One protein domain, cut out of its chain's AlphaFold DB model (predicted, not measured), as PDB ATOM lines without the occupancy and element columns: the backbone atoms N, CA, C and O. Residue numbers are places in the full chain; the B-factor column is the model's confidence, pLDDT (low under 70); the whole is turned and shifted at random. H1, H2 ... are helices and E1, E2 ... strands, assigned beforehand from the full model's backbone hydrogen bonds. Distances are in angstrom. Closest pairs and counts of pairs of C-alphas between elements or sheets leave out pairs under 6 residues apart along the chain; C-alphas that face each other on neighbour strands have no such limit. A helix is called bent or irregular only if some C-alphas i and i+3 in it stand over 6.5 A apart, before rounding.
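AT A GLANCE: This is residues 8 to 130 of the 642 residues of an uncharacterized protein of Sphaerisporangium rubeum (UniProt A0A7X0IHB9). A strongly twisted sheet of five strands makes the core, curling round helix H1 on one face, while helix H2 packs across the E5, E4 and E3 part of the other face. After H2, residues 112 to 130 form a long tail with no named element. The 123 printed residues hold, along the chain, E1 E2 H1 E3 E4 E5 H2; the sheet's order is E2 E1 E5 E4 E3, all antiparallel, and the class is mixed, helices and strands. The whole is compact and rounded, with a radius of gyration of the C-alphas of 14.0 A and spans of 38 by 32 by 26 A.

HOW THE PARTS SIT: Begin with the inner strands E1, residues 8 to 14, and E5, residues 84 to 90: N 10 is 2.9 A from O 88, within hydrogen-bond range. Beside E1 find the edge strand E2, residues 21 to 26, with N 11 and O 25 at 2.8 A; E1 and E2 are a hairpin. E3, residues 57 to 63, an edge strand, E4, residues 66 to 74, and E5 make a meander, each strand the antiparallel neighbour of the one before. Look there for N 71 and O 87 at 2.8 A, and N 59 and O 70 at 2.9 A. H1, residues 30 to 41, is on the sheet; its closest C-alphas to E2 are those of Asp 37 and Leu 23, 6.5 A apart. H2, residues 98 to 111, is on the opposite face, giving three layers, with helices on both faces of a sheet. Its height over the sheet is 9.1 A, and it runs across the strands, at 66 degrees to E3 on the local plane. It lies over E4 and E3 and only just over E5, on which 3 of its C-alphas fall; His 71 and Asp 106 are the closest C-alphas of E4 and H2, at 6.0 A. H1 and H2 are apart. O i to N i+4 pairs are within range in 6 of 8 cases in H1 and 4 of 10 in H2, where 6 of 11 O i to N i+3 pairs are.

IN THESE COORDINATES: Find C-alpha 8 at (219.270, 220.337, 230.918); from there E1 runs 20.7 A to Trp 14. E4, the longest strand, runs 26.1 A from Glu 66 to Pro 74. H2 covers 19.8 A and ends at C-alpha 111, (224.267, 223.081, 219.927); it is irregular, with C-alphas 103 and 106 7.9 A apart. H1 covers 16.0 A and is neither bent nor irregular, but only just: C-alphas 31 and 34 are 6.3 A apart.

THE WHOLE: The farthest C-alphas, Asp 18 and Thr 130, are 41.6 A apart. The printed part has no cut, and H1 to E3, with 15 residues between them, is a long link. Look for pLDDT under 70 at residues 16 to 19 and 48 to 54; the mean of the printed part is 86.1.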
ATOM      1  N   ASP A   8     220.186 219.210 230.862       94.12
ATOM      2  CA  ASP A   8     219.270 220.337 230.918       94.12
ATOM      3  C   ASP A   8     220.010 221.649 230.690       94.12
ATOM      4  O   ASP A   8     221.181 221.800 231.043       94.12
ATOM      5  N   TRP A   9     219.318 222.617 230.103       94.81
ATOM      6  CA  TRP A   9     219.899 223.902 229.761       94.81
ATOM      7  C   TRP A   9     218.961 225.066 230.072       94.81
ATOM      8  O   TRP A   9     217.736 224.977 229.974       94.81
ATOM      9  N   LEU A  10     219.567 226.193 230.437       95.94
ATOM     10  CA  LEU A  10     218.917 227.480 230.643       95.94
ATOM     11  C   LEU A  10     219.728 228.562 229.930       95.94
ATOM     12  O   LEU A  10     220.958 228.546 229.944       95.94
ATOM     13  N   VAL A  11     219.046 229.514 229.303       95.38
ATOM     14  CA  VAL A  11     219.684 230.633 228.606       95.38
ATOM     15  C   VAL A  11     219.200 231.934 229.212       95.38
ATOM     16  O   VAL A  11     218.025 232.271 229.091       95.38
ATOM     17  N   PHE A  12     220.118 232.686 229.802       93.88
ATOM     18  CA  PHE A  12     219.850 233.986 230.399       93.88
ATOM     19  C   PHE A  12     220.390 235.112 229.525       93.88
ATOM     20  O   PHE A  12     221.452 234.998 228.903       93.88
ATOM     21  N   GLY A  13     219.674 236.230 229.503       91.06
ATOM     22  CA  GLY A  13     220.103 237.431 228.804       91.06
ATOM     23  C   GLY A  13     219.104 238.573 228.931       91.06
ATOM     24  O   GLY A  13     218.077 238.456 229.594       91.06
ATOM     25  N   TRP A  14     219.436 239.700 228.308       87.75
ATOM     26  CA  TRP A  14     218.580 240.882 228.275       87.75
ATOM     27  C   TRP A  14     217.536 240.788 227.161       87.75
ATOM     28  O   TRP A  14     217.891 240.714 225.982       87.75
ATOM     29  N   GLU A  15     216.255 240.854 227.516       78.38
ATOM     30  CA  GLU A  15     215.152 240.769 226.555       78.38
ATOM     31  C   GLU A  15     214.838 242.123 225.887       78.38
ATOM     32  O   GLU A  15     215.133 243.200 226.418       78.38
ATOM     33  N   GLN A  16     214.277 242.087 224.671       64.50
ATOM     34  CA  GLN A  16     213.862 243.292 223.937       64.50
ATOM     35  C   GLN A  16     212.530 243.872 224.399       64.50
ATOM     36  O   GLN A  16     212.407 245.094 224.422       64.50
ATOM     37  N   GLN A  17     211.558 243.025 224.737       58.78
ATOM     38  CA  GLN A  17     210.194 243.470 225.018       58.78
ATOM     39  C   GLN A  17     210.028 243.965 226.458       58.78
ATOM     40  O   GLN A  17     209.490 245.052 226.656       58.78
ATOM     41  N   ASP A  18     210.590 243.246 227.433       57.00
ATOM     42  CA  ASP A  18     210.397 243.543 228.862       57.00
ATOM     43  C   ASP A  18     211.527 244.380 229.485       57.00
ATOM     44  O   ASP A  18     211.456 244.786 230.645       57.00
ATOM     45  N   GLY A  19     212.578 244.679 228.710       66.75
ATOM     46  CA  GLY A  19     213.647 245.601 229.107       66.75
ATOM     47  C   GLY A  19     214.427 245.173 230.355       66.75
ATOM     48  O   GLY A  19     214.929 246.039 231.075       66.75
ATOM     49  N   GLY A  20     214.523 243.868 230.620       81.50
ATOM     50  CA  GLY A  20     215.193 243.315 231.795       81.50
ATOM     51  C   GLY A  20     216.089 242.118 231.483       81.50
ATOM     52  O   GLY A  20     215.953 241.467 230.447       81.50
ATOM     53  N   LEU A  21     217.019 241.843 232.404       86.69
ATOM     54  CA  LEU A  21     217.755 240.581 232.461       86.69
ATOM     55  C   LEU A  21     216.813 239.488 232.970       86.69
ATOM     56  O   LEU A  21     216.195 239.674 234.020       86.69
ATOM     57  N   GLY A  22     216.748 238.359 232.274       89.50
ATOM     58  CA  GLY A  22     215.890 237.244 232.659       89.50
ATOM     59  C   GLY A  22     216.268 235.932 231.989       89.50
ATOM     60  O   GLY A  22     217.170 235.864 231.146       89.50
ATOM     61  N   LEU A  23     215.555 234.880 232.382       92.38
ATOM     62  CA  LEU A  23     215.583 233.584 231.725       92.38
ATOM     63  C   LEU A  23     214.817 233.653 230.396       92.38
ATOM     64  O   LEU A  23     213.596 233.787 230.381       92.38
ATOM     65  N   LEU A  24     215.536 233.511 229.286       91.44
ATOM     66  CA  LEU A  24     214.986 233.602 227.933       91.44
ATOM     67  C   LEU A  24     214.449 232.258 227.440       91.44
ATOM     68  O   LEU A  24     213.414 232.199 226.783       91.44
ATOM     69  N   ARG A  25     215.198 231.179 227.692       93.75
ATOM     70  CA  ARG A  25     214.905 229.842 227.157       93.75
ATOM     71  C   ARG A  25     215.323 228.756 228.137       93.75
ATOM     72  O   ARG A  25     216.306 228.945 228.855       93.75
ATOM     73  N   SER A  26     214.626 227.624 228.149       95.06
ATOM     74  CA  SER A  26     214.974 226.500 229.025       95.06
ATOM     75  C   SER A  26     214.479 225.153 228.499       95.06
ATOM     76  O   SER A  26     213.452 225.095 227.827       95.06
ATOM     77  N   SER A  27     215.178 224.070 228.850       94.81
ATOM     78  CA  SER A  27     214.651 222.706 228.713       94.81
ATOM     79  C   SER A  27     213.889 222.188 229.926       94.81
ATOM     80  O   SER A  27     213.278 221.123 229.848       94.81
ATOM     81  N   LEU A  28     213.955 222.899 231.053       93.00
ATOM     82  CA  LEU A  28     213.397 222.416 232.303       93.00
ATOM     83  C   LEU A  28     211.867 222.485 232.295       93.00
ATOM     84  O   LEU A  28     211.291 223.443 231.764       93.00
ATOM     85  N   PRO A  29     211.196 221.519 232.950       90.38
ATOM     86  CA  PRO A  29     209.773 221.631 233.221       90.38
ATOM     87  C   PRO A  29     209.492 222.854 234.107       90.38
ATOM     88  O   PRO A  29     210.341 223.282 234.892       90.38
ATOM     89  N   ALA A  30     208.282 223.412 234.002       87.00
ATOM     90  CA  ALA A  30     207.909 224.669 234.661       87.00
ATOM     91  C   ALA A  30     208.164 224.681 236.183       87.00
ATOM     92  O   ALA A  30     208.571 225.705 236.725       87.00
ATOM     93  N   GLU A  31     207.967 223.543 236.852       86.62
ATOM     94  CA  GLU A  31     208.172 223.380 238.297       86.62
ATOM     95  C   GLU A  31     209.646 223.490 238.728       86.62
ATOM     96  O   GLU A  31     209.947 224.123 239.738       86.62
ATOM     97  N   GLU A  32     210.581 222.948 237.941       89.69
ATOM     98  CA  GLU A  32     212.024 223.068 238.202       89.69
ATOM     99  C   GLU A  32     212.590 224.393 237.687       89.69
ATOM    100  O   GLU A  32     213.552 224.930 238.242       89.69
ATOM    101  N   ARG A  33     211.983 224.943 236.630       90.31
ATOM    102  CA  ARG A  33     212.429 226.170 235.969       90.31
ATOM    103  C   ARG A  33     212.519 227.346 236.938       90.31
ATOM    104  O   ARG A  33     213.535 228.029 236.942       90.31
ATOM    105  N   GLU A  34     211.497 227.585 237.758       88.94
ATOM    106  CA  GLU A  34     211.485 228.720 238.697       88.94
ATOM    107  C   GLU A  34     212.525 228.566 239.818       88.94
ATOM    108  O   GLU A  34     213.106 229.543 240.299       88.94
ATOM    109  N   PHE A  35     212.772 227.332 240.261       89.75
ATOM    110  CA  PHE A  35     213.822 227.051 241.231       89.75
ATOM    111  C   PHE A  35     215.201 227.382 240.646       89.75
ATOM    112  O   PHE A  35     215.928 228.196 241.217       89.75
ATOM    113  N   TRP A  36     215.526 226.828 239.477       90.81
ATOM    114  CA  TRP A  36     216.833 227.015 238.845       90.81
ATOM    115  C   TRP A  36     217.060 228.423 238.299       90.81
ATOM    116  O   TRP A  36     218.184 228.916 238.373       90.81
ATOM    117  N   ASP A  37     216.015 229.100 237.819       90.88
ATOM    118  CA  ASP A  37     216.070 230.528 237.496       90.88
ATOM    119  C   ASP A  37     216.551 231.316 238.721       90.88
ATOM    120  O   ASP A  37     217.591 231.963 238.669       90.88
ATOM    121  N   ARG A  38     215.891 231.156 239.876       87.31
ATOM    122  CA  ARG A  38     216.272 231.861 241.112       87.31
ATOM    123  C   ARG A  38     217.690 231.543 241.584       87.31
ATOM    124  O   ARG A  38     218.389 232.469 241.987       87.31
ATOM    125  N   GLN A  39     218.105 230.276 241.531       88.12
ATOM    126  CA  GLN A  39     219.440 229.856 241.973       88.12
ATOM    127  C   GLN A  39     220.555 230.415 241.084       88.12
ATOM    128  O   GLN A  39     221.603 230.830 241.573       88.12
ATOM    129  N   LEU A  40     220.341 230.434 239.767       89.38
ATOM    130  CA  LEU A  40     221.388 230.793 238.812       89.38
ATOM    131  C   LEU A  40     221.383 232.274 238.453       89.38
ATOM    132  O   LEU A  40     222.422 232.792 238.049       89.38
ATOM    133  N   PHE A  41     220.263 232.980 238.633       87.12
ATOM    134  CA  PHE A  41     220.127 234.386 238.257       87.12
ATOM    135  C   PHE A  41     221.191 235.287 238.898       87.12
ATOM    136  O   PHE A  41     221.667 236.228 238.266       87.12
ATOM    137  N   THR A  42     221.621 234.995 240.131       82.94
ATOM    138  CA  THR A  42     222.673 235.763 240.822       82.94
ATOM    139  C   THR A  42     224.068 235.570 240.231       82.94
ATOM    140  O   THR A  42     224.947 236.386 240.489       82.94
ATOM    141  N   LEU A  43     224.266 234.504 239.452       84.50
ATOM    142  CA  LEU A  43     225.515 234.155 238.772       84.50
ATOM    143  C   LEU A  43     225.518 234.601 237.301       84.50
ATOM    144  O   LEU A  43     226.528 234.455 236.604       84.50
ATOM    145  N   VAL A  44     224.391 235.131 236.813       85.50
ATOM    146  CA  VAL A  44     224.275 235.686 235.466       85.50
ATOM    147  C   VAL A  44     224.987 237.026 235.419       85.50
ATOM    148  O   VAL A  44     224.706 237.950 236.186       85.50
ATOM    149  N   GLU A  45     225.894 237.146 234.462       79.00
ATOM    150  CA  GLU A  45     226.649 238.368 234.273       79.00
ATOM    151  C   GLU A  45     225.901 239.345 233.366       79.00
ATOM    152  O   GLU A  45     225.300 238.976 232.354       79.00
ATOM    153  N   VAL A  46     225.985 240.623 233.726       72.94
ATOM    154  CA  VAL A  46     225.628 241.730 232.845       72.94
ATOM    155  C   VAL A  46     226.864 242.576 232.676       72.94
ATOM    156  O   VAL A  46     227.382 243.114 233.658       72.94
ATOM    157  N   GLN A  47     227.281 242.769 231.431       72.38
ATOM    158  CA  GLN A  47     228.282 243.773 231.138       72.38
ATOM    159  C   GLN A  47     227.687 245.161 231.422       72.38
ATOM    160  O   GLN A  47     226.818 245.661 230.708       72.38
ATOM    161  N   ARG A  48     228.129 245.776 232.525       64.75
ATOM    162  CA  ARG A  48     227.661 247.104 232.955       64.75
ATOM    163  C   ARG A  48     228.477 248.236 232.344       64.75
ATOM    164  O   ARG A  48     227.932 249.313 232.122       64.75
ATOM    165  N   ASP A  49     229.754 247.987 232.073       65.75
ATOM    166  CA  ASP A  49     230.646 248.959 231.453       65.75
ATOM    167  C   ASP A  49     230.703 248.744 229.936       65.75
ATOM    168  O   ASP A  49     231.134 247.696 229.447       65.75
ATOM    169  N   ALA A  50     230.275 249.758 229.185       61.69
ATOM    170  CA  ALA A  50     230.269 249.741 227.728       61.69
ATOM    171  C   ALA A  50     231.679 249.720 227.107       61.69
ATOM    172  O   ALA A  50     231.807 249.341 225.938       61.69
ATOM    173  N   GLY A  51     232.705 250.130 227.865       60.69
ATOM    174  CA  GLY A  51     234.106 250.148 227.444       60.69
ATOM    175  C   GLY A  51     234.890 248.874 227.769       60.69
ATOM    176  O   GLY A  51     235.967 248.679 227.206       60.69
ATOM    177  N   ALA A  52     234.370 248.000 228.635       65.75
ATOM    178  CA  ALA A  52     235.031 246.741 228.967       65.75
ATOM    179  C   ALA A  52     234.998 245.766 227.776       65.75
ATOM    180  O   ALA A  52     234.014 245.684 227.037       65.75
ATOM    181  N   ALA A  53     236.070 245.005 227.573       61.34
ATOM    182  CA  ALA A  53     236.028 243.884 226.643       61.34
ATOM    183  C   ALA A  53     235.244 242.736 227.296       61.34
ATOM    184  O   ALA A  53     235.582 242.316 228.398       61.34
ATOM    185  N   SER A  54     234.202 242.233 226.632       69.00
ATOM    186  CA  SER A  54     233.527 241.002 227.046       69.00
ATOM    187  C   SER A  54     234.391 239.811 226.643       69.00
ATOM    188  O   SER A  54     234.545 239.533 225.449       69.00
ATOM    189  N   SER A  55     234.948 239.109 227.621       74.75
ATOM    190  CA  SER A  55     235.657 237.850 227.405       74.75
ATOM    191  C   SER A  55     234.746 236.675 227.754       74.75
ATOM    192  O   SER A  55     233.911 236.801 228.648       74.75
ATOM    193  N   PRO A  56     234.858 235.533 227.054       85.31
ATOM    194  CA  PRO A  56     234.121 234.348 227.448       85.31
ATOM    195  C   PRO A  56     234.614 233.857 228.806       85.31
ATOM    196  O   PRO A  56     235.823 233.733 229.017       85.31
ATOM    197  N   SER A  57     233.682 233.537 229.698       90.31
ATOM    198  CA  SER A  57     234.002 232.969 231.004       90.31
ATOM    199  C   SER A  57     233.244 231.674 231.258       90.31
ATOM    200  O   SER A  57     232.193 231.397 230.672       90.31
ATOM    201  N   LEU A  58     233.847 230.825 232.086       93.62
ATOM    202  CA  LEU A  58     233.371 229.487 232.379       93.62
ATOM    203  C   LEU A  58     233.373 229.274 233.889       93.62
ATOM    204  O   LEU A  58     234.370 229.539 234.560       93.62
ATOM    205  N   CYS A  59     232.265 228.765 234.406       94.06
ATOM    206  CA  CYS A  59     232.097 228.449 235.812       94.06
ATOM    207  C   CYS A  59     231.522 227.040 235.962       94.06
ATOM    208  O   CYS A  59     230.626 226.649 235.219       94.06
ATOM    209  N   ARG A  60     232.043 226.274 236.920       93.88
ATOM    210  CA  ARG A  60     231.514 224.980 237.348       93.88
ATOM    211  C   ARG A  60     231.272 225.018 238.849       93.88
ATOM    212  O   ARG A  60     232.200 225.278 239.614       93.88
ATOM    213  N   LEU A  61     230.059 224.676 239.260       91.88
ATOM    214  CA  LEU A  61     229.619 224.639 240.651       91.88
ATOM    215  C   LEU A  61     228.935 223.312 240.969       91.88
ATOM    216  O   LEU A  61     228.642 222.514 240.076       91.88
ATOM    217  N   VAL A  62     228.671 223.101 242.255       89.12
ATOM    218  CA  VAL A  62     227.726 222.091 242.732       89.12
ATOM    219  C   VAL A  62     226.696 222.802 243.597       89.12
ATOM    220  O   VAL A  62     227.054 223.384 244.617       89.12
ATOM    221  N   ILE A  63     225.438 222.780 243.164       87.62
ATOM    222  CA  ILE A  63     224.304 223.425 243.833       87.62
ATOM    223  C   ILE A  63     223.347 222.308 244.242       87.62
ATOM    224  O   ILE A  63     222.964 221.502 243.401       87.62
ATOM    225  N   ASP A  64     223.033 222.208 245.535       84.75
ATOM    226  CA  ASP A  64     222.200 221.139 246.111       84.75
ATOM    227  C   ASP A  64     222.622 219.713 245.704       84.75
ATOM    228  O   ASP A  64     221.809 218.816 245.503       84.75
ATOM    229  N   GLY A  65     223.937 219.490 245.598       84.31
ATOM    230  CA  GLY A  65     224.513 218.197 245.214       84.31
ATOM    231  C   GLY A  65     224.538 217.933 243.706       84.31
ATOM    232  O   GLY A  65     225.116 216.929 243.283       84.31
ATOM    233  N   GLU A  66     224.004 218.839 242.889       87.88
ATOM    234  CA  GLU A  66     223.974 218.709 241.436       87.88
ATOM    235  C   GLU A  66     225.045 219.577 240.766       87.88
ATOM    236  O   GLU A  66     225.193 220.758 241.095       87.88
ATOM    237  N   PRO A  67     225.825 219.024 239.819       89.81
ATOM    238  CA  PRO A  67     226.808 219.805 239.096       89.81
ATOM    239  C   PRO A  67     226.118 220.736 238.098       89.81
ATOM    240  O   PRO A  67     225.214 220.338 237.361       89.81
ATOM    241  N   VAL A  68     226.604 221.972 238.043       92.75
ATOM    242  CA  VAL A  68     226.144 222.991 237.103       92.75
ATOM    243  C   VAL A  68     227.350 223.611 236.418       92.75
ATOM    244  O   VAL A  68     228.341 223.934 237.075       92.75
ATOM    245  N   ALA A  69     227.265 223.799 235.104       94.19
ATOM    246  CA  ALA A  69     228.239 224.563 234.337       94.19
ATOM    247  C   ALA A  69     227.585 225.807 233.735       94.19
ATOM    248  O   ALA A  69     226.507 225.725 233.156       94.19
ATOM    249  N   LEU A  70     228.245 226.954 233.842       94.50
ATOM    250  CA  LEU A  70     227.832 228.210 233.236       94.50
ATOM    251  C   LEU A  70     228.894 228.638 232.228       94.50
ATOM    252  O   LEU A  70     230.063 228.782 232.576       94.50
ATOM    253  N   HIS A  71     228.476 228.879 230.994       94.62
ATOM    254  CA  HIS A  71     229.283 229.500 229.957       94.62
ATOM    255  C   HIS A  71     228.711 230.882 229.645       94.62
ATOM    256  O   HIS A  71     227.593 231.010 229.140       94.62
ATOM    257  N   ARG A  72     229.482 231.925 229.945       92.81
ATOM    258  CA  ARG A  72     229.135 233.314 229.646       92.81
ATOM    259  C   ARG A  72     229.805 233.676 228.332       92.81
ATOM    260  O   ARG A  72     231.026 233.748 228.250       92.81
ATOM    261  N   HIS A  73     229.007 233.826 227.286       92.12
ATOM    262  CA  HIS A  73     229.491 234.014 225.927       92.12
ATOM    263  C   HIS A  73     229.286 235.463 225.471       92.12
ATOM    264  O   HIS A  73     228.156 235.966 225.556       92.12
ATOM    265  N   PRO A  74     230.327 236.122 224.934       89.69
ATOM    266  CA  PRO A  74     230.193 237.405 224.269       89.69
ATOM    267  C   PRO A  74     229.247 237.322 223.071       89.69
ATOM    268  O   PRO A  74     229.308 236.384 222.283       89.69
ATOM    269  N   THR A  75     228.394 238.318 222.888       87.19
ATOM    270  CA  THR A  75     227.534 238.452 221.711       87.19
ATOM    271  C   THR A  75     227.990 239.638 220.866       87.19
ATOM    272  O   THR A  75     228.679 240.541 221.341       87.19
ATOM    273  N   SER A  76     227.589 239.664 219.597       85.62
ATOM    274  CA  SER A  76     227.833 240.797 218.698       85.62
ATOM    275  C   SER A  76     226.829 241.950 218.870       85.62
ATOM    276  O   SER A  76     226.781 242.841 218.020       85.62
ATOM    277  N   ASP A  77     226.011 241.947 219.932       85.75
ATOM    278  CA  ASP A  77     224.977 242.966 220.144       85.75
ATOM    279  C   ASP A  77     225.606 244.338 220.476       85.75
ATOM    280  O   ASP A  77     226.504 244.435 221.323       85.75
ATOM    281  N   PRO A  78     225.173 245.431 219.818       81.94
ATOM    282  CA  PRO A  78     225.693 246.762 220.107       81.94
ATOM    283  C   PRO A  78     225.340 247.260 221.517       81.94
ATOM    284  O   PRO A  78     226.123 248.037 222.078       81.94
ATOM    285  N   ASP A  79     224.207 246.831 222.090       83.50
ATOM    286  CA  ASP A  79     223.789 247.207 223.442       83.50
ATOM    287  C   ASP A  79     224.694 246.514 224.475       83.50
ATOM    288  O   ASP A  79     224.682 245.281 224.563       83.50
ATOM    289  N   PRO A  80     225.458 247.263 225.298       79.38
ATOM    290  CA  PRO A  80     226.343 246.673 226.300       79.38
ATOM    291  C   PRO A  80     225.616 245.727 227.259       79.38
ATOM    292  O   PRO A  80     226.197 244.738 227.689       79.38
ATOM    293  N   ARG A  81     224.323 245.943 227.520       81.94
ATOM    294  CA  ARG A  81     223.521 245.069 228.389       81.94
ATOM    295  C   ARG A  81     223.289 243.681 227.788       81.94
ATOM    296  O   ARG A  81     223.005 242.740 228.523       81.94
ATOM    297  N   ARG A  82     223.399 243.550 226.463       85.50
ATOM    298  CA  ARG A  82     223.177 242.315 225.694       85.50
ATOM    299  C   ARG A  82     224.453 241.660 225.192       85.50
ATOM    300  O   ARG A  82     224.381 240.573 224.619       85.50
ATOM    301  N   ARG A  83     225.611 242.278 225.427       86.69
ATOM    302  CA  ARG A  83     226.917 241.770 224.987       86.69
ATOM    303  C   ARG A  83     227.340 240.468 225.641       86.69
ATOM    304  O   ARG A  83     228.286 239.861 225.166       86.69
ATOM    305  N   ILE A  84     226.654 240.018 226.686       89.56
ATOM    306  CA  ILE A  84     226.911 238.720 227.306       89.56
ATOM    307  C   ILE A  84     225.610 237.929 227.355       89.56
ATOM    308  O   ILE A  84     224.561 238.438 227.756       89.56
ATOM    309  N   ARG A  85     225.692 236.663 226.951       92.06
ATOM    310  CA  ARG A  85     224.641 235.667 227.137       92.06
ATOM    311  C   ARG A  85     225.172 234.557 228.026       92.06
ATOM    312  O   ARG A  85     226.241 234.018 227.758       92.06
ATOM    313  N   THR A  86     224.425 234.216 229.069       94.38
ATOM    314  CA  THR A  86     224.818 233.145 229.989       94.38
ATOM    315  C   THR A  86     224.053 231.879 229.640       94.38
ATOM    316  O   THR A  86     222.823 231.866 229.632       94.38
ATOM    317  N   TYR A  87     224.791 230.821 229.345       95.12
ATOM    318  CA  TYR A  87     224.280 229.486 229.085       95.12
ATOM    319  C   TYR A  87     224.587 228.622 230.299       95.12
ATOM    320  O   TYR A  87     225.755 228.382 230.592       95.12
ATOM    321  N   ALA A  88     223.559 228.191 231.017       95.19
ATOM    322  CA  ALA A  88     223.711 227.282 232.139       95.19
ATOM    323  C   ALA A  88     223.299 225.870 231.735       95.19
ATOM    324  O   ALA A  88     222.339 225.683 230.987       95.19
ATOM    325  N   TYR A  89     224.026 224.895 232.258       94.12
ATOM    326  CA  TYR A  89     223.868 223.485 231.974       94.12
ATOM    327  C   TYR A  89     223.799 222.707 233.282       94.12
ATOM    328  O   TYR A  89     224.673 222.862 234.135       94.12
ATOM    329  N   LYS A  90     222.782 221.860 233.414       92.38
ATOM    330  CA  LYS A  90     222.518 220.994 234.567       92.38
ATOM    331  C   LYS A  90     222.445 219.553 234.078       92.38
ATOM    332  O   LYS A  90     221.842 219.286 233.045       92.38
ATOM    333  N   GLY A  91     223.034 218.608 234.796       84.75
ATOM    334  CA  GLY A  91     222.936 217.202 234.410       84.75
ATOM    335  C   GLY A  91     223.831 216.284 235.219       84.75
ATOM    336  O   GLY A  91     224.305 216.631 236.297       84.75
ATOM    337  N   VAL A  92     224.054 215.080 234.696       79.75
ATOM    338  CA  VAL A  92     224.810 214.048 235.409       79.75
ATOM    339  C   VAL A  92     226.305 214.402 235.533       79.75
ATOM    340  O   VAL A  92     226.891 214.953 234.593       79.75
ATOM    341  N   PRO A  93     226.971 214.041 236.651       79.06
ATOM    342  CA  PRO A  93     228.392 214.328 236.874       79.06
ATOM    343  C   PRO A  93     229.349 213.828 235.790       79.06
ATOM    344  O   PRO A  93     230.415 214.409 235.629       79.06
ATOM    345  N   SER A  94     228.983 212.787 235.038       79.12
ATOM    346  CA  SER A  94     229.793 212.267 233.929       79.12
ATOM    347  C   SER A  94     229.859 213.206 232.721       79.12
ATOM    348  O   SER A  94     230.820 213.139 231.965       79.12
ATOM    349  N   LEU A  95     228.864 214.078 232.530       84.06
ATOM    350  CA  LEU A  95     228.847 215.079 231.453       84.06
ATOM    351  C   LEU A  95     229.356 216.441 231.929       84.06
ATOM    352  O   LEU A  95     229.912 217.205 231.147       84.06
ATOM    353  N   LEU A  96     229.163 216.738 233.216       89.38
ATOM    354  CA  LEU A  96     229.576 217.983 233.867       89.38
ATOM    355  C   LEU A  96     230.792 217.790 234.783       89.38
ATOM    356  O   LEU A  96     230.946 218.469 235.810       89.38
ATOM    357  N   GLY A  97     231.665 216.851 234.426       89.56
ATOM    358  CA  GLY A  97     232.939 216.682 235.101       89.56
ATOM    359  C   GLY A  97     233.853 217.894 234.855       89.56
ATOM    360  O   GLY A  97     233.678 218.633 233.882       89.56
ATOM    361  N   PRO A  98     234.819 218.171 235.749       90.44
ATOM    362  CA  PRO A  98     235.688 219.342 235.620       90.44
ATOM    363  C   PRO A  98     236.438 219.402 234.285       90.44
ATOM    364  O   PRO A  98     236.572 220.481 233.709       90.44
ATOM    365  N   ARG A  99     236.894 218.248 233.776       91.12
ATOM    366  CA  ARG A  99     237.640 218.157 232.513       91.12
ATOM    367  C   ARG A  99     236.725 218.374 231.310       91.12
ATOM    368  O   ARG A  99     237.085 219.109 230.396       91.12
ATOM    369  N   GLU A 100     235.532 217.796 231.328       90.94
ATOM    370  CA  GLU A 100     234.516 217.971 230.292       90.94
ATOM    371  C   GLU A 100     234.119 219.447 230.189       90.94
ATOM    372  O   GLU A 100     234.123 220.025 229.101       90.94
ATOM    373  N   VAL A 101     233.872 220.094 231.331       93.31
ATOM    374  CA  VAL A 101     233.507 221.511 231.361       93.31
ATOM    375  C   VAL A 101     234.639 222.377 230.799       93.31
ATOM    376  O   VAL A 101     234.394 223.180 229.902       93.31
ATOM    377  N   LEU A 102     235.887 222.180 231.242       92.38
ATOM    378  CA  LEU A 102     237.034 222.948 230.735       92.38
ATOM    379  C   LEU A 102     237.304 222.738 229.243       92.38
ATOM    380  O   LEU A 102     237.665 223.692 228.555       92.38
ATOM    381  N   GLY A 103     237.179 221.499 228.769       91.00
ATOM    382  CA  GLY A 103     237.621 221.125 227.433       91.00
ATOM    383  C   GLY A 103     236.618 221.424 226.327       91.00
ATOM    384  O   GLY A 103     237.041 221.668 225.200       91.00
ATOM    385  N   VAL A 104     235.310 221.375 226.613       91.44
ATOM    386  CA  VAL A 104     234.289 221.424 225.550       91.44
ATOM    387  C   VAL A 104     233.044 222.260 225.859       91.44
ATOM    388  O   VAL A 104     232.288 222.540 224.924       91.44
ATOM    389  N   ALA A 105     232.799 222.700 227.101       89.19
ATOM    390  CA  ALA A 105     231.531 223.372 227.427       89.19
ATOM    391  C   ALA A 105     231.335 224.729 226.738       89.19
ATOM    392  O   ALA A 105     230.203 225.133 226.464       89.19
ATOM    393  N   ASP A 106     232.422 225.417 226.387       86.69
ATOM    394  CA  ASP A 106     232.349 226.671 225.637       86.69
ATOM    395  C   ASP A 106     231.750 226.504 224.238       86.69
ATOM    396  O   ASP A 106     231.221 227.462 223.691       86.69
ATOM    397  N   SER A 107     231.748 225.300 223.675       89.75
ATOM    398  CA  SER A 107     231.166 225.009 222.366       89.75
ATOM    399  C   SER A 107     229.680 224.636 222.430       89.75
ATOM    400  O   SER A 107     228.977 224.714 221.419       89.75
ATOM    401  N   TRP A 108     229.162 224.262 223.605       91.19
ATOM    402  CA  TRP A 108     227.805 223.721 223.745       91.19
ATOM    403  C   TRP A 108     226.713 224.733 223.403       91.19
ATOM    404  O   TRP A 108     225.639 224.349 222.946       91.19
ATOM    405  N   HIS A 109     226.982 226.031 223.548       91.00
ATOM    406  CA  HIS A 109     226.022 227.079 223.200       91.00
ATOM    407  C   HIS A 109     225.623 227.054 221.713       91.00
ATOM    408  O   HIS A 109     224.511 227.451 221.375       91.00
ATOM    409  N   THR A 110     226.498 226.537 220.842       91.25
ATOM    410  CA  THR A 110     226.243 226.363 219.399       91.25
ATOM    411  C   THR A 110     225.339 225.170 219.077       91.25
ATOM    412  O   THR A 110     224.932 224.993 217.931       91.25
ATOM    413  N   ARG A 111     225.045 224.322 220.070       90.12
ATOM    414  CA  ARG A 111     224.267 223.081 219.927       90.12
ATOM    415  C   ARG A 111     222.859 223.189 220.502       90.12
ATOM    416  O   ARG A 111     222.092 222.234 220.412       90.12
ATOM    417  N   LEU A 112     222.527 224.326 221.109       90.62
ATOM    418  CA  LEU A 112     221.226 224.540 221.724       90.62
ATOM    419  C   LEU A 112     220.130 224.715 220.663       90.62
ATOM    420  O   LEU A 112     220.363 225.417 219.679       90.62
ATOM    421  N   PRO A 113     218.930 224.140 220.870       87.88
ATOM    422  CA  PRO A 113     217.776 224.408 220.021       87.88
ATOM    423  C   PRO A 113     217.413 225.899 219.991       87.88
ATOM    424  O   PRO A 113     217.601 226.624 220.972       87.88
ATOM    425  N   ASP A 114     216.832 226.354 218.879       86.38
ATOM    426  CA  ASP A 114     216.399 227.750 218.744       86.38
ATOM    427  C   ASP A 114     215.106 228.068 219.512       86.38
ATOM    428  O   ASP A 114     214.903 229.215 219.920       86.38
ATOM    429  N   ALA A 115     214.263 227.059 219.748       87.31
ATOM    430  CA  ALA A 115     212.979 227.194 220.431       87.31
ATOM    431  C   ALA A 115     213.122 227.708 221.877       87.31
ATOM    432  O   ALA A 115     214.104 227.419 222.560       87.31
ATOM    433  N   ALA A 116     212.119 228.462 222.346       85.25
ATOM    434  CA  ALA A 116     212.086 228.991 223.714       85.25
ATOM    435  C   ALA A 116     212.058 227.876 224.772       85.25
ATOM    436  O   ALA A 116     212.677 227.998 225.827       85.25
ATOM    437  N   GLU A 117     211.384 226.778 224.443       87.75
ATOM    438  CA  GLU A 117     211.331 225.553 225.232       87.75
ATOM    439  C   GLU A 117     211.723 224.374 224.341       87.75
ATOM    440  O   GLU A 117     211.422 224.357 223.142       87.75
ATOM    441  N   GLY A 118     212.417 223.392 224.906       87.12
ATOM    442  CA  GLY A 118     212.883 222.235 224.150       87.12
ATOM    443  C   GLY A 118     213.315 221.080 225.044       87.12
ATOM    444  O   GLY A 118     213.353 221.221 226.261       87.12
ATOM    445  N   PRO A 119     213.635 219.914 224.466       89.94
ATOM    446  CA  PRO A 119     214.130 218.797 225.253       89.94
ATOM    447  C   PRO A 119     215.541 219.081 225.810       89.94
ATOM    448  O   PRO A 119     216.281 219.902 225.245       89.94
ATOM    449  N   PRO A 120     215.951 218.364 226.872       91.31
ATOM    450  CA  PRO A 120     217.343 218.326 227.310       91.31
ATOM    451  C   PRO A 120     218.262 217.870 226.167       91.31
ATOM    452  O   PRO A 120     217.857 217.101 225.289       91.31
ATOM    453  N   LEU A 121     219.519 218.315 226.173       90.12
ATOM    454  CA  LEU A 121     220.509 217.866 225.195       90.12
ATOM    455  C   LEU A 121     220.881 216.410 225.477       90.12
ATOM    456  O   LEU A 121     221.321 216.073 226.572       90.12
ATOM    457  N   SER A 122     220.750 215.535 224.481       88.81
ATOM    458  CA  SER A 122     221.260 214.166 224.608       88.81
ATOM    459  C   SER A 122     222.796 214.169 224.674       88.81
ATOM    460  O   SER A 122     223.406 214.978 223.968       88.81
ATOM    461  N   PRO A 123     223.443 213.227 225.385       83.88
ATOM    462  CA  PRO A 123     224.904 213.110 225.431       83.88
ATOM    463  C   PRO A 123     225.543 213.039 224.042       83.88
ATOM    464  O   PRO A 123     226.576 213.646 223.797       83.88
ATOM    465  N   ALA A 124     224.883 212.351 223.104       84.75
ATOM    466  CA  ALA A 124     225.342 212.204 221.724       84.75
ATOM    467  C   ALA A 124     225.321 213.514 220.911       84.75
ATOM    468  O   ALA A 124     225.992 213.610 219.887       84.75
ATOM    469  N   ALA A 125     224.546 214.515 221.340       82.12
ATOM    470  CA  ALA A 125     224.485 215.828 220.696       82.12
ATOM    471  C   ALA A 125     225.585 216.781 221.196       82.12
ATOM    472  O   ALA A 125     225.834 217.820 220.580       82.12
ATOM    473  N   LEU A 126     226.232 216.440 222.314       83.38
ATOM    474  CA  LEU A 126     227.311 217.215 222.901       83.38
ATOM    475  C   LEU A 126     228.649 216.777 222.316       83.38
ATOM    476  O   LEU A 126     228.881 215.603 222.030       83.38
ATOM    477  N   LEU A 127     229.558 217.739 222.165       82.44
ATOM    478  CA  LEU A 127     230.954 217.398 221.930       82.44
ATOM    479  C   LEU A 127     231.494 216.709 223.179       82.44
ATOM    480  O   LEU A 127     231.346 217.227 224.286       82.44
ATOM    481  N   THR A 128     232.102 215.546 222.983       82.94
ATOM    482  CA  THR A 128     232.756 214.788 224.043       82.94
ATOM    483  C   THR A 128     234.219 215.187 224.141       82.94
ATOM    484  O   THR A 128     234.866 215.541 223.150       82.94
ATOM    485  N   LEU A 129     234.753 215.125 225.356       88.38
ATOM    486  CA  LEU A 129     236.176 215.305 225.577       88.38
ATOM    487  C   LEU A 129     236.928 214.119 224.958       88.38
ATOM    488  O   LEU A 129     236.895 213.005 225.475       88.38
ATOM    489  N   THR A 130     237.584 214.352 223.822       89.81
ATOM    490  CA  THR A 130     238.369 213.318 223.138       89.81
ATOM    491  C   THR A 130     239.813 213.292 223.652       89.81
ATOM    492  O   THR A 130     240.317 214.328 224.096       89.81
TER     493      THR A 130